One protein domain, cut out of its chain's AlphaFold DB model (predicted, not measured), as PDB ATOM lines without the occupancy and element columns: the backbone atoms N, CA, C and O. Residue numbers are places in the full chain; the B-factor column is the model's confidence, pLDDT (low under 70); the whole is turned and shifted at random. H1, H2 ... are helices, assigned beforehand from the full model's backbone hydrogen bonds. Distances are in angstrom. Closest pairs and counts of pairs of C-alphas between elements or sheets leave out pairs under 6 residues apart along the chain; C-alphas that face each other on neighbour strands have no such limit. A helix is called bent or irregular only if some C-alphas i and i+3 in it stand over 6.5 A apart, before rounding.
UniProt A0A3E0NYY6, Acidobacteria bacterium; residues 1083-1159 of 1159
ATOM      1  N   SER A1083      -2.306  40.884  25.136       62.38
ATOM      2  CA  SER A1083      -1.974  42.117  25.879       62.38
ATOM      3  C   SER A1083      -1.908  42.037  27.417       62.38
ATOM      4  O   SER A1083      -2.624  41.300  28.097       62.38
ATOM      5  N   ALA A1084      -1.056  42.897  27.987       64.94
ATOM      6  CA  ALA A1084      -0.826  42.996  29.429       64.94
ATOM      7  C   ALA A1084      -2.054  43.476  30.232       64.94
ATOM      8  O   ALA A1084      -2.165  43.174  31.418       64.94
ATOM      9  N   SER A1085      -2.990  44.206  29.614       65.50
ATOM     10  CA  SER A1085      -4.199  44.699  30.289       65.50
ATOM     11  C   SER A1085      -5.233  43.590  30.511       65.50
ATOM     12  O   SER A1085      -5.862  43.558  31.572       65.50
ATOM     13  N   GLN A1086      -5.362  42.639  29.577       66.00
ATOM     14  CA  GLN A1086      -6.134  41.411  29.798       66.00
ATOM     15  C   GLN A1086      -5.472  40.539  30.874       66.00
ATOM     16  O   GLN A1086      -6.150  40.082  31.793       66.00
ATOM     17  N   LEU A1087      -4.143  40.384  30.816       70.38
ATOM     18  CA  LEU A1087      -3.379  39.609  31.796       70.38
ATOM     19  C   LEU A1087      -3.556  40.154  33.225       70.38
ATOM     20  O   LEU A1087      -3.915  39.400  34.125       70.38
ATOM     21  N   LEU A1088      -3.401  41.465  33.439       70.62
ATOM     22  CA  LEU A1088      -3.633  42.098  34.746       70.62
ATOM     23  C   LEU A1088      -5.089  41.972  35.220       70.62
ATOM     24  O   LEU A1088      -5.325  41.789  36.415       70.62
ATOM     25  N   ARG A1089      -6.070  42.029  34.308       70.38
ATOM     26  CA  ARG A1089      -7.484  41.809  34.646       70.38
ATOM     27  C   ARG A1089      -7.720  40.369  35.121       70.38
ATOM     28  O   ARG A1089      -8.297  40.182  36.188       70.38
ATOM     29  N   ARG A1090      -7.205  39.370  34.393       73.75
ATOM     30  CA  ARG A1090      -7.246  37.950  34.784       73.75
ATOM     31  C   ARG A1090      -6.574  37.716  36.137       73.75
ATOM     32  O   ARG A1090      -7.178  37.101  37.005       73.75
ATOM     33  N   LEU A1091      -5.369  38.247  36.348       78.44
ATOM     34  CA  LEU A1091      -4.628  38.101  37.607       78.44
ATOM     35  C   LEU A1091      -5.378  38.692  38.813       78.44
ATOM     36  O   LEU A1091      -5.328  38.126  39.905       78.44
ATOM     37  N   ARG A1092      -6.108  39.799  38.619       76.31
ATOM     38  CA  ARG A1092      -6.981  40.370  39.653       76.31
ATOM     39  C   ARG A1092      -8.211  39.493  39.918       76.31
ATOM     40  O   ARG A1092      -8.538  39.270  41.079       76.31
ATOM     41  N   TYR A1093      -8.859  38.941  38.889       73.62
ATOM     42  CA  TYR A1093      -9.943  37.973  39.104       73.62
ATOM     43  C   TYR A1093      -9.444  36.699  39.808       73.62
ATOM     44  O   TYR A1093     -10.085  36.253  40.756       73.62
ATOM     45  N   GLU A1094      -8.271  36.166  39.439       77.25
ATOM     46  CA  GLU A1094      -7.648  35.029  40.139       77.25
ATOM     47  C   GLU A1094      -7.381  35.374  41.613       77.25
ATOM     48  O   GLU A1094      -7.715  34.594  42.500       77.25
ATOM     49  N   GLY A1095      -6.857  36.570  41.906       78.62
ATOM     50  CA  GLY A1095      -6.658  37.039  43.282       78.62
ATOM     51  C   GLY A1095      -7.944  37.151  44.104       78.62
ATOM     52  O   GLY A1095      -7.933  36.839  45.293       78.62
ATOM     53  N   TYR A1096      -9.055  37.544  43.478       74.25
ATOM     54  CA  TYR A1096     -10.374  37.559  44.113       74.25
ATOM     55  C   TYR A1096     -10.909  36.138  44.359       74.25
ATOM     56  O   TYR A1096     -11.323  35.829  45.476       74.25
ATOM     57  N   GLY A1097     -10.827  35.243  43.368       72.62
ATOM     58  CA  GLY A1097     -11.247  33.844  43.511       72.62
ATOM     59  C   GLY A1097     -10.448  33.082  44.576       72.62
ATOM     60  O   GLY A1097     -11.037  32.370  45.388       72.62
ATOM     61  N   TRP A1098      -9.132  33.315  44.680       80.94
ATOM     62  CA  TRP A1098      -8.309  32.763  45.766       80.94
ATOM     63  C   TRP A1098      -8.766  33.224  47.158       80.94
ATOM     64  O   TRP A1098      -8.729  32.434  48.104       80.94
ATOM     65  N   ARG A1099      -9.266  34.462  47.292       74.25
ATOM     66  CA  ARG A1099      -9.871  34.934  48.546       74.25
ATOM     67  C   ARG A1099     -11.187  34.209  48.851       74.25
ATOM     68  O   ARG A1099     -11.402  33.843  50.004       74.25
ATOM     69  N   LEU A1100     -12.032  33.962  47.842       66.12
ATOM     70  CA  LEU A1100     -13.302  33.236  48.004       66.12
ATOM     71  C   LEU A1100     -13.108  31.776  48.449       66.12
ATOM     72  O   LEU A1100     -13.867  31.301  49.286       66.12
ATOM     73  N   VAL A1101     -12.066  31.084  47.971       66.75
ATOM     74  CA  VAL A1101     -11.708  29.726  48.445       66.75
ATOM     75  C   VAL A1101     -10.861  29.724  49.732       66.75
ATOM     76  O   VAL A1101     -10.189  28.741  50.043       66.75
ATOM     77  N   GLY A1102     -10.868  30.826  50.492       67.94
ATOM     78  CA  GLY A1102     -10.264  30.905  51.824       67.94
ATOM     79  C   GLY A1102      -8.731  30.899  51.853       67.94
ATOM     80  O   GLY A1102      -8.149  30.495  52.860       67.94
ATOM     81  N   ARG A1103      -8.049  31.325  50.778       74.94
ATOM     82  CA  ARG A1103      -6.576  31.332  50.674       74.94
ATOM     83  C   ARG A1103      -5.991  32.753  50.758       74.94
ATOM     84  O   ARG A1103      -5.689  33.341  49.721       74.94
ATOM     85  N   PRO A1104      -5.784  33.311  51.973       69.56
ATOM     86  CA  PRO A1104      -5.356  34.697  52.159       69.56
ATOM     87  C   PRO A1104      -3.928  34.952  51.658       69.56
ATOM     88  O   PRO A1104      -2.951  34.511  52.270       69.56
ATOM     89  N   TYR A1105      -3.797  35.741  50.592       80.19
ATOM     90  CA  TYR A1105      -2.505  36.134  50.031       80.19
ATOM     91  C   TYR A1105      -2.040  37.490  50.591       80.19
ATOM     92  O   TYR A1105      -2.699  38.516  50.418       80.19
ATOM     93  N   ARG A1106      -0.908  37.507  51.311       81.69
ATOM     94  CA  ARG A1106      -0.400  38.688  52.045       81.69
ATOM     95  C   ARG A1106       0.725  39.389  51.282       81.69
ATOM     96  O   ARG A1106       1.483  38.734  50.578       81.69
ATOM     97  N   LEU A1107       0.923  40.691  51.525       81.62
ATOM     98  CA  LEU A1107       2.000  41.481  50.901       81.62
ATOM     99  C   LEU A1107       3.385  40.839  51.065       81.62
ATOM    100  O   LEU A1107       4.156  40.799  50.114       81.62
ATOM    101  N   ARG A1108       3.693  40.306  52.255       82.50
ATOM    102  CA  ARG A1108       4.961  39.605  52.500       82.50
ATOM    103  C   ARG A1108       5.129  38.411  51.553       82.50
ATOM    104  O   ARG A1108       6.153  38.321  50.892       82.50
ATOM    105  N   THR A1109       4.113  37.558  51.446       82.88
ATOM    106  CA  THR A1109       4.100  36.400  50.539       82.88
ATOM    107  C   THR A1109       4.203  36.832  49.076       82.88
ATOM    108  O   THR A1109       4.951  36.229  48.314       82.88
ATOM    109  N   ALA A1110       3.529  37.923  48.702       85.56
ATOM    110  CA  ALA A1110       3.621  38.490  47.362       85.56
ATOM    111  C   ALA A1110       5.046  38.959  47.019       85.56
ATOM    112  O   ALA A1110       5.530  38.719  45.918       85.56
ATOM    113  N   LEU A1111       5.745  39.586  47.970       84.44
ATOM    114  CA  LEU A1111       7.140  40.003  47.806       84.44
ATOM    115  C   LEU A1111       8.109  38.806  47.813       84.44
ATOM    116  O   LEU A1111       9.034  38.770  47.008       84.44
ATOM    117  N   GLU A1112       7.890  37.808  48.673       86.00
ATOM    118  CA  GLU A1112       8.686  36.570  48.719       86.00
ATOM    119  C   GLU A1112       8.560  35.754  47.419       86.00
ATOM    120  O   GLU A1112       9.550  35.202  46.937       86.00
ATOM    121  N   ASP A1113       7.373  35.731  46.806       86.25
ATOM    122  CA  ASP A1113       7.141  35.109  45.501       86.25
ATOM    123  C   ASP A1113       7.734  35.930  44.352       86.25
ATOM    124  O   ASP A1113       8.414  35.366  43.488       86.25
ATOM    125  N   ALA A1114       7.553  37.256  44.375       85.56
ATOM    126  CA  ALA A1114       8.095  38.162  43.365       85.56
ATOM    127  C   ALA A1114       9.627  38.195  43.338       85.56
ATOM    128  O   ALA A1114      10.226  38.421  42.289       85.56
ATOM    129  N   LEU A1115      10.279  37.935  44.474       83.88
ATOM    130  CA  LEU A1115      11.736  37.874  44.601       83.88
ATOM    131  C   LEU A1115      12.289  36.438  44.569       83.88
ATOM    132  O   LEU A1115      13.501  36.248  44.675       83.88
ATOM    133  N   ARG A1116      11.436  35.414  44.395       83.12
ATOM    134  CA  ARG A1116      11.804  33.992  44.499       83.12
ATOM    135  C   ARG A1116      12.964  33.636  43.543       83.12
ATOM    136  O   ARG A1116      12.756  33.585  42.327       83.12
ATOM    137  N   PRO A1117      14.173  33.281  44.036       82.12
ATOM    138  CA  PRO A1117      15.356  33.119  43.178       82.12
ATOM    139  C   PRO A1117      15.292  31.960  42.172       82.12
ATOM    140  O   PRO A1117      16.133  31.867  41.281       82.12
ATOM    141  N   ALA A1118      14.343  31.030  42.307       78.81
ATOM    142  CA  ALA A1118      14.072  30.019  41.283       78.81
ATOM    143  C   ALA A1118      13.443  30.638  40.022       78.81
ATOM    144  O   ALA A1118      13.917  30.369  38.922       78.81
ATOM    145  N   THR A1119      12.451  31.521  40.192       79.81
ATOM    146  CA  THR A1119      11.730  32.193  39.103       79.81
ATOM    147  C   THR A1119      12.689  33.012  38.244       79.81
ATOM    148  O   THR A1119      12.811  32.770  37.047       79.81
ATOM    149  N   TRP A1120      13.465  33.907  38.861       83.31
ATOM    150  CA  TRP A1120      14.425  34.748  38.141       83.31
ATOM    151  C   TRP A1120      15.497  33.939  37.401       83.31
ATOM    152  O   TRP A1120      15.867  34.293  36.284       83.31
ATOM    153  N   ARG A1121      15.952  32.807  37.959       83.69
ATOM    154  CA  ARG A1121      16.883  31.906  37.258       83.69
ATOM    155  C   ARG A1121      16.268  31.256  36.018       83.69
ATOM    156  O   ARG A1121      17.001  31.090  35.047       83.69
ATOM    157  N   GLU A1122      14.979  30.910  36.013       81.50
ATOM    158  CA  GLU A1122      14.335  30.405  34.788       81.50
ATOM    159  C   GLU A1122      14.078  31.525  33.775       81.50
ATOM    160  O   GLU A1122      14.370  31.325  32.601       81.50
ATOM    161  N   LEU A1123      13.699  32.736  34.209       82.94
ATOM    162  CA  LEU A1123      13.593  33.894  33.308       82.94
ATOM    163  C   LEU A1123      14.925  34.189  32.596       82.94
ATOM    164  O   LEU A1123      14.957  34.346  31.378       82.94
ATOM    165  N   PHE A1124      16.048  34.186  33.324       83.44
ATOM    166  CA  PHE A1124      17.375  34.368  32.720       83.44
ATOM    167  C   PHE A1124      17.807  33.203  31.812       83.44
ATOM    168  O   PHE A1124      18.610  33.418  30.904       83.44
ATOM    169  N   ARG A1125      17.292  31.980  32.011       81.69
ATOM    170  CA  ARG A1125      17.491  30.862  31.069       81.69
ATOM    171  C   ARG A1125      16.652  31.053  29.806       81.69
ATOM    172  O   ARG A1125      17.193  30.883  28.720       81.69
ATOM    173  N   GLY A1126      15.391  31.461  29.949       78.06
ATOM    174  CA  GLY A1126      14.495  31.768  28.834       78.06
ATOM    175  C   GLY A1126      15.039  32.880  27.944       78.06
ATOM    176  O   GLY A1126      15.188  32.689  26.741       78.06
ATOM    177  N   LEU A1127      15.471  33.994  28.545       81.06
ATOM    178  CA  LEU A1127      16.127  35.100  27.836       81.06
ATOM    179  C   LEU A1127      17.370  34.646  27.055       81.06
ATOM    180  O   LEU A1127      17.557  35.053  25.913       81.06
ATOM    181  N   ARG A1128      18.201  33.762  27.625       81.56
ATOM    182  CA  ARG A1128      19.383  33.198  26.937       81.56
ATOM    183  C   ARG A1128      19.048  32.229  25.800       81.56
ATOM    184  O   ARG A1128      19.915  31.975  24.973       81.56
ATOM    185  N   ARG A1129      17.837  31.670  25.776       78.62
ATOM    186  CA  ARG A1129      17.339  30.770  24.723       78.62
ATOM    187  C   ARG A1129      16.455  31.482  23.689       78.62
ATOM    188  O   ARG A1129      16.054  30.848  22.724       78.62
ATOM    189  N   GLY A1130      16.127  32.763  23.892       75.56
ATOM    190  CA  GLY A1130      15.143  33.487  23.077       75.56
ATOM    191  C   GLY A1130      13.681  33.106  23.357       75.56
ATOM    192  O   GLY A1130      12.808  33.449  22.573       75.56
ATOM    193  N   GLU A1131      13.398  32.415  24.469       73.00
ATOM    194  CA  GLU A1131      12.052  31.927  24.830       73.00
ATOM    195  C   GLU A1131      11.140  33.021  25.419       73.00
ATOM    196  O   GLU A1131       9.964  32.771  25.659       73.00
ATOM    197  N   VAL A1132      11.676  34.214  25.699       75.94
ATOM    198  CA  VAL A1132      10.934  35.355  26.263       75.94
ATOM    199  C   VAL A1132      10.715  36.384  25.158       75.94
ATOM    200  O   VAL A1132      11.677  36.939  24.627       75.94
ATOM    201  N   SER A1133       9.451  36.631  24.829       72.00
ATOM    202  CA  SER A1133       8.994  37.420  23.685       72.00
ATOM    203  C   SER A1133       8.522  38.834  24.052       72.00
ATOM    204  O   SER A1133       8.516  39.719  23.195       72.00
ATOM    205  N   SER A1134       8.120  39.079  25.308       73.94
ATOM    206  CA  SER A1134       7.406  40.307  25.684       73.94
ATOM    207  C   SER A1134       7.800  40.920  27.036       73.94
ATOM    208  O   SER A1134       8.211  40.254  27.988       73.94
ATOM    209  N   LEU A1135       7.572  42.236  27.160       74.38
ATOM    210  CA  LEU A1135       7.693  42.966  28.430       74.38
ATOM    211  C   LEU A1135       6.724  42.448  29.509       74.38
ATOM    212  O   LEU A1135       7.020  42.552  30.698       74.38
ATOM    213  N   ALA A1136       5.582  41.875  29.109       71.00
ATOM    214  CA  ALA A1136       4.617  41.293  30.035       71.00
ATOM    215  C   ALA A1136       5.191  40.055  30.741       71.00
ATOM    216  O   ALA A1136       5.011  39.909  31.946       71.00
ATOM    217  N   GLU A1137       5.934  39.207  30.024       76.12
ATOM    218  CA  GLU A1137       6.620  38.034  30.582       76.12
ATOM    219  C   GLU A1137       7.799  38.427  31.470       76.12
ATOM    220  O   GLU A1137       7.940  37.891  32.569       76.12
ATOM    221  N   LEU A1138       8.610  39.396  31.032       80.31
ATOM    222  CA  LEU A1138       9.706  39.962  31.830       80.31
ATOM    223  C   LEU A1138       9.218  40.476  33.193       80.31
ATOM    224  O   LEU A1138       9.879  40.265  34.209       80.31
ATOM    225  N   ALA A1139       8.054  41.128  33.220       79.38
ATOM    226  CA  ALA A1139       7.459  41.674  34.435       79.38
ATOM    227  C   ALA A1139       6.585  40.668  35.216       79.38
ATOM    228  O   ALA A1139       6.311  40.898  36.397       79.38
ATOM    229  N   PHE A1140       6.149  39.557  34.610       80.31
ATOM    230  CA  PHE A1140       5.176  38.623  35.198       80.31
ATOM    231  C   PHE A1140       5.535  38.089  36.596       80.31
ATOM    232  O   PHE A1140       4.623  38.053  37.426       80.31
ATOM    233  N   PRO A1141       6.807  37.755  36.924       84.44
ATOM    234  CA  PRO A1141       7.194  37.359  38.281       84.44
ATOM    235  C   PRO A1141       6.818  38.381  39.352       84.44
ATOM    236  O   PRO A1141       6.541  37.999  40.477       84.44
ATOM    237  N   VAL A1142       6.783  39.673  39.013       82.38
ATOM    238  CA  VAL A1142       6.403  40.754  39.933       82.38
ATOM    239  C   VAL A1142       4.913  41.081  39.806       82.38
ATOM    240  O   VAL A1142       4.231  41.268  40.814       82.38
ATOM    241  N   LEU A1143       4.383  41.113  38.579       81.88
ATOM    242  CA  LEU A1143       2.986  41.474  38.322       81.88
ATOM    243  C   LEU A1143       1.991  40.444  38.872       81.88
ATOM    244  O   LEU A1143       0.977  40.855  39.432       81.88
ATOM    245  N   ARG A1144       2.256  39.132  38.752       84.50
ATOM    246  CA  ARG A1144       1.337  38.090  39.246       84.50
ATOM    247  C   ARG A1144       1.139  38.176  40.769       84.50
ATOM    248  O   ARG A1144      -0.009  38.361  41.176       84.50
ATOM    249  N   PRO A1145       2.190  38.126  41.613       86.25
ATOM    250  CA  PRO A1145       2.034  38.279  43.058       86.25
ATOM    251  C   PRO A1145       1.354  39.592  43.465       86.25
ATOM    252  O   PRO A1145       0.433  39.591  44.283       86.25
ATOM    253  N   LEU A1146       1.766  40.724  42.884       83.38
ATOM    254  CA  LEU A1146       1.216  42.023  43.279       83.38
ATOM    255  C   LEU A1146      -0.255  42.187  42.871       83.38
ATOM    256  O   LEU A1146      -1.029  42.700  43.675       83.38
ATOM    257  N   ALA A1147      -0.672  41.706  41.696       81.56
ATOM    258  CA  ALA A1147      -2.072  41.752  41.266       81.56
ATOM    259  C   ALA A1147      -2.983  40.823  42.095       81.56
ATOM    260  O   ALA A1147      -4.103  41.209  42.434       81.56
ATOM    261  N   ILE A1148      -2.491  39.636  42.482       82.19
ATOM    262  CA  ILE A1148      -3.210  38.706  43.372       82.19
ATOM    263  C   ILE A1148      -3.413  39.335  44.762       82.19
ATOM    264  O   ILE A1148      -4.509  39.253  45.324       82.19
ATOM    265  N   PHE A1149      -2.387  40.007  45.300       83.44
ATOM    266  CA  PHE A1149      -2.459  40.744  46.568       83.44
ATOM    267  C   PHE A1149      -3.344  42.002  46.496       83.44
ATOM    268  O   PHE A1149      -4.085  42.300  47.433       83.44
ATOM    269  N   GLU A1150      -3.286  42.751  45.395       79.69
ATOM    270  CA  GLU A1150      -4.094  43.954  45.191       79.69
ATOM    271  C   GLU A1150      -5.589  43.612  45.148       79.69
ATOM    272  O   GLU A1150      -6.383  44.207  45.880       79.69
ATOM    273  N   ALA A1151      -5.978  42.601  44.365       71.62
ATOM    274  CA  ALA A1151      -7.363  42.137  44.307       71.62
ATOM    275  C   ALA A1151      -7.857  41.576  45.647       71.62
ATOM    276  O   ALA A1151      -8.998  41.834  46.033       71.62
ATOM    277  N   HIS A1152      -6.980  40.914  46.410       70.88
ATOM    278  CA  HIS A1152      -7.257  40.515  47.791       70.88
ATOM    279  C   HIS A1152      -7.688  41.692  48.686       70.88
ATOM    280  O   HIS A1152      -8.422  41.466  49.647       70.88
ATOM    281  N   ARG A1153      -7.278  42.937  48.388       64.50
ATOM    282  CA  ARG A1153      -7.601  44.143  49.177       64.50
ATOM    283  C   ARG A1153      -8.766  44.991  48.655       64.50
ATOM    284  O   ARG A1153      -9.297  45.781  49.429       64.50
ATOM    285  N   LEU A1154      -9.153  44.887  47.382       53.97
ATOM    286  CA  LEU A1154     -10.060  45.852  46.726       53.97
ATOM    287  C   LEU A1154     -11.567  45.509  46.793       53.97
ATOM    288  O   LEU A1154     -12.371  46.121  46.090       53.97
ATOM    289  N   SER A1155     -11.980  44.585  47.664       45.53
ATOM    290  CA  SER A1155     -13.344  44.016  47.744       45.53
ATOM    291  C   SER A1155     -14.471  44.965  48.210       45.53
ATOM    292  O   SER A1155     -15.512  44.495  48.658       45.53
ATOM    293  N   GLY A1156     -14.279  46.286  48.139       39.81
ATOM    294  CA  GLY A1156     -15.260  47.306  48.541       39.81
ATOM    295  C   GLY A1156     -15.718  48.260  47.429       39.81
ATOM    296  O   GLY A1156     -16.537  49.129  47.705       39.81
ATOM    297  N   LEU A1157     -15.185  48.137  46.203       35.69
ATOM    298  CA  LEU A1157     -15.400  49.108  45.109       35.69
ATOM    299  C   LEU A1157     -15.864  48.499  43.771       35.69
ATOM    300  O   LEU A1157     -15.955  49.216  42.780       35.69
ATOM    301  N   LEU A1158     -16.156  47.195  43.733       37.09
ATOM    302  CA  LEU A1158     -16.670  46.485  42.552       37.09
ATOM    303  C   LEU A1158     -17.840  45.563  42.947       37.09
ATOM    304  O   LEU A1158     -17.718  44.339  42.953       37.09
ATOM    305  N   ARG A1159     -18.959  46.193  43.315       30.59
ATOM    306  CA  ARG A1159     -20.323  45.642  43.379       30.59
ATOM    307  C   ARG A1159     -21.263  46.643  42.709       30.59
ATOM    308  O   ARG A1159     -20.953  47.850  42.815       30.59
TER     309      ARG A1159
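AT A GLANCE: This is residues 1083 to 1159 of the 1159 residues of a protein of Acidobacteria bacterium (UniProt A0A3E0NYY6). A long kinked helix, H4, runs through the middle of an elongated, all-helix domain, with H1 packed on it at a slant and H2 packed on its residues 1141 to 1149. H3 lies toward one end of the longest axis and folds back on H4 in a loose hairpin, while the last printed residues, 1154 to 1159, trail toward the other end. The printed part has 77 residues with four named helices, H1, H2, H3 and H4 in that order along the chain, and no named strand. It is only just compact, close to loose, with a radius of gyration of the C-alphas of 13.7 A, and the C-alphas span 44 by 26 by 16 A.

HOW THE PARTS SIT: H1, residues 1084 to 1100, touches H4, residues 1135 to 1153; their closest C-alphas, those of Gly 1095 and Ile 1148, are 3.8 A apart. The two run the same way at a shallow tilt of 34.9 degrees, only just short of steep. H2, residues 1107 to 1114, is apart from H1. It touches residues 1141 to 1149 of H4 alone, opposite ways at a shallow tilt of 18 degrees; the closest C-alphas are those of Ala 1110 and Pro 1145, 4.6 A apart. H3, residues 1117 to 1129, is apart from H1 and only just apart from H2, at 8.4 A. H3 and H4 form a helical hairpin, opposite ways at a shallow tilt of 30 degrees, but only just touch, with 3 pairs of C-alphas within 8 A. Residues 1119 to 1123 of H3 alone touch H4, and residues 1138 to 1141 of H4 alone touch H3; the closest C-alphas, those of Thr 1119 and Pro 1141, are 6.9 A apart. H4 is the hub, touching the three other helices, and the helix packing is mostly aligned, with shallow tilts. In H1, H2 and H3 every O i to N i+4 pair is within hydrogen-bond range; in H4, 12 of 15 are.

IN THESE COORDINATES: H1 begins at C-alpha 1084, (-0.826, 42.996, 29.429), and is 24.4 A long from first to last C-alpha. H2 measures 10.2 A. H3 measures 18.7 A and ends at C-alpha 1129, (17.339, 30.770, 24.723). H4 measures 25.8 A and ends at C-alpha 1153, (-7.601, 44.143, 49.177). H4 has a kink of 65 degrees near residue 1142 and is irregular: C-alphas 1138 and 1141 are 7.4 A apart.

THE WHOLE: The two C-alphas farthest apart, those of Arg 1128 and Arg 1159, are 44.7 A from each other. The printed part has no cut and ends at residue 1159, the chain's last. The links H2 to H3 and H3 to H4 are tight, and H1 to H2 is short. The mean pLDDT of the printed part is 74.6; it is under 70 at residues 1083 to 1086, 1100 to 1102, 1104 and 1153 to 1159.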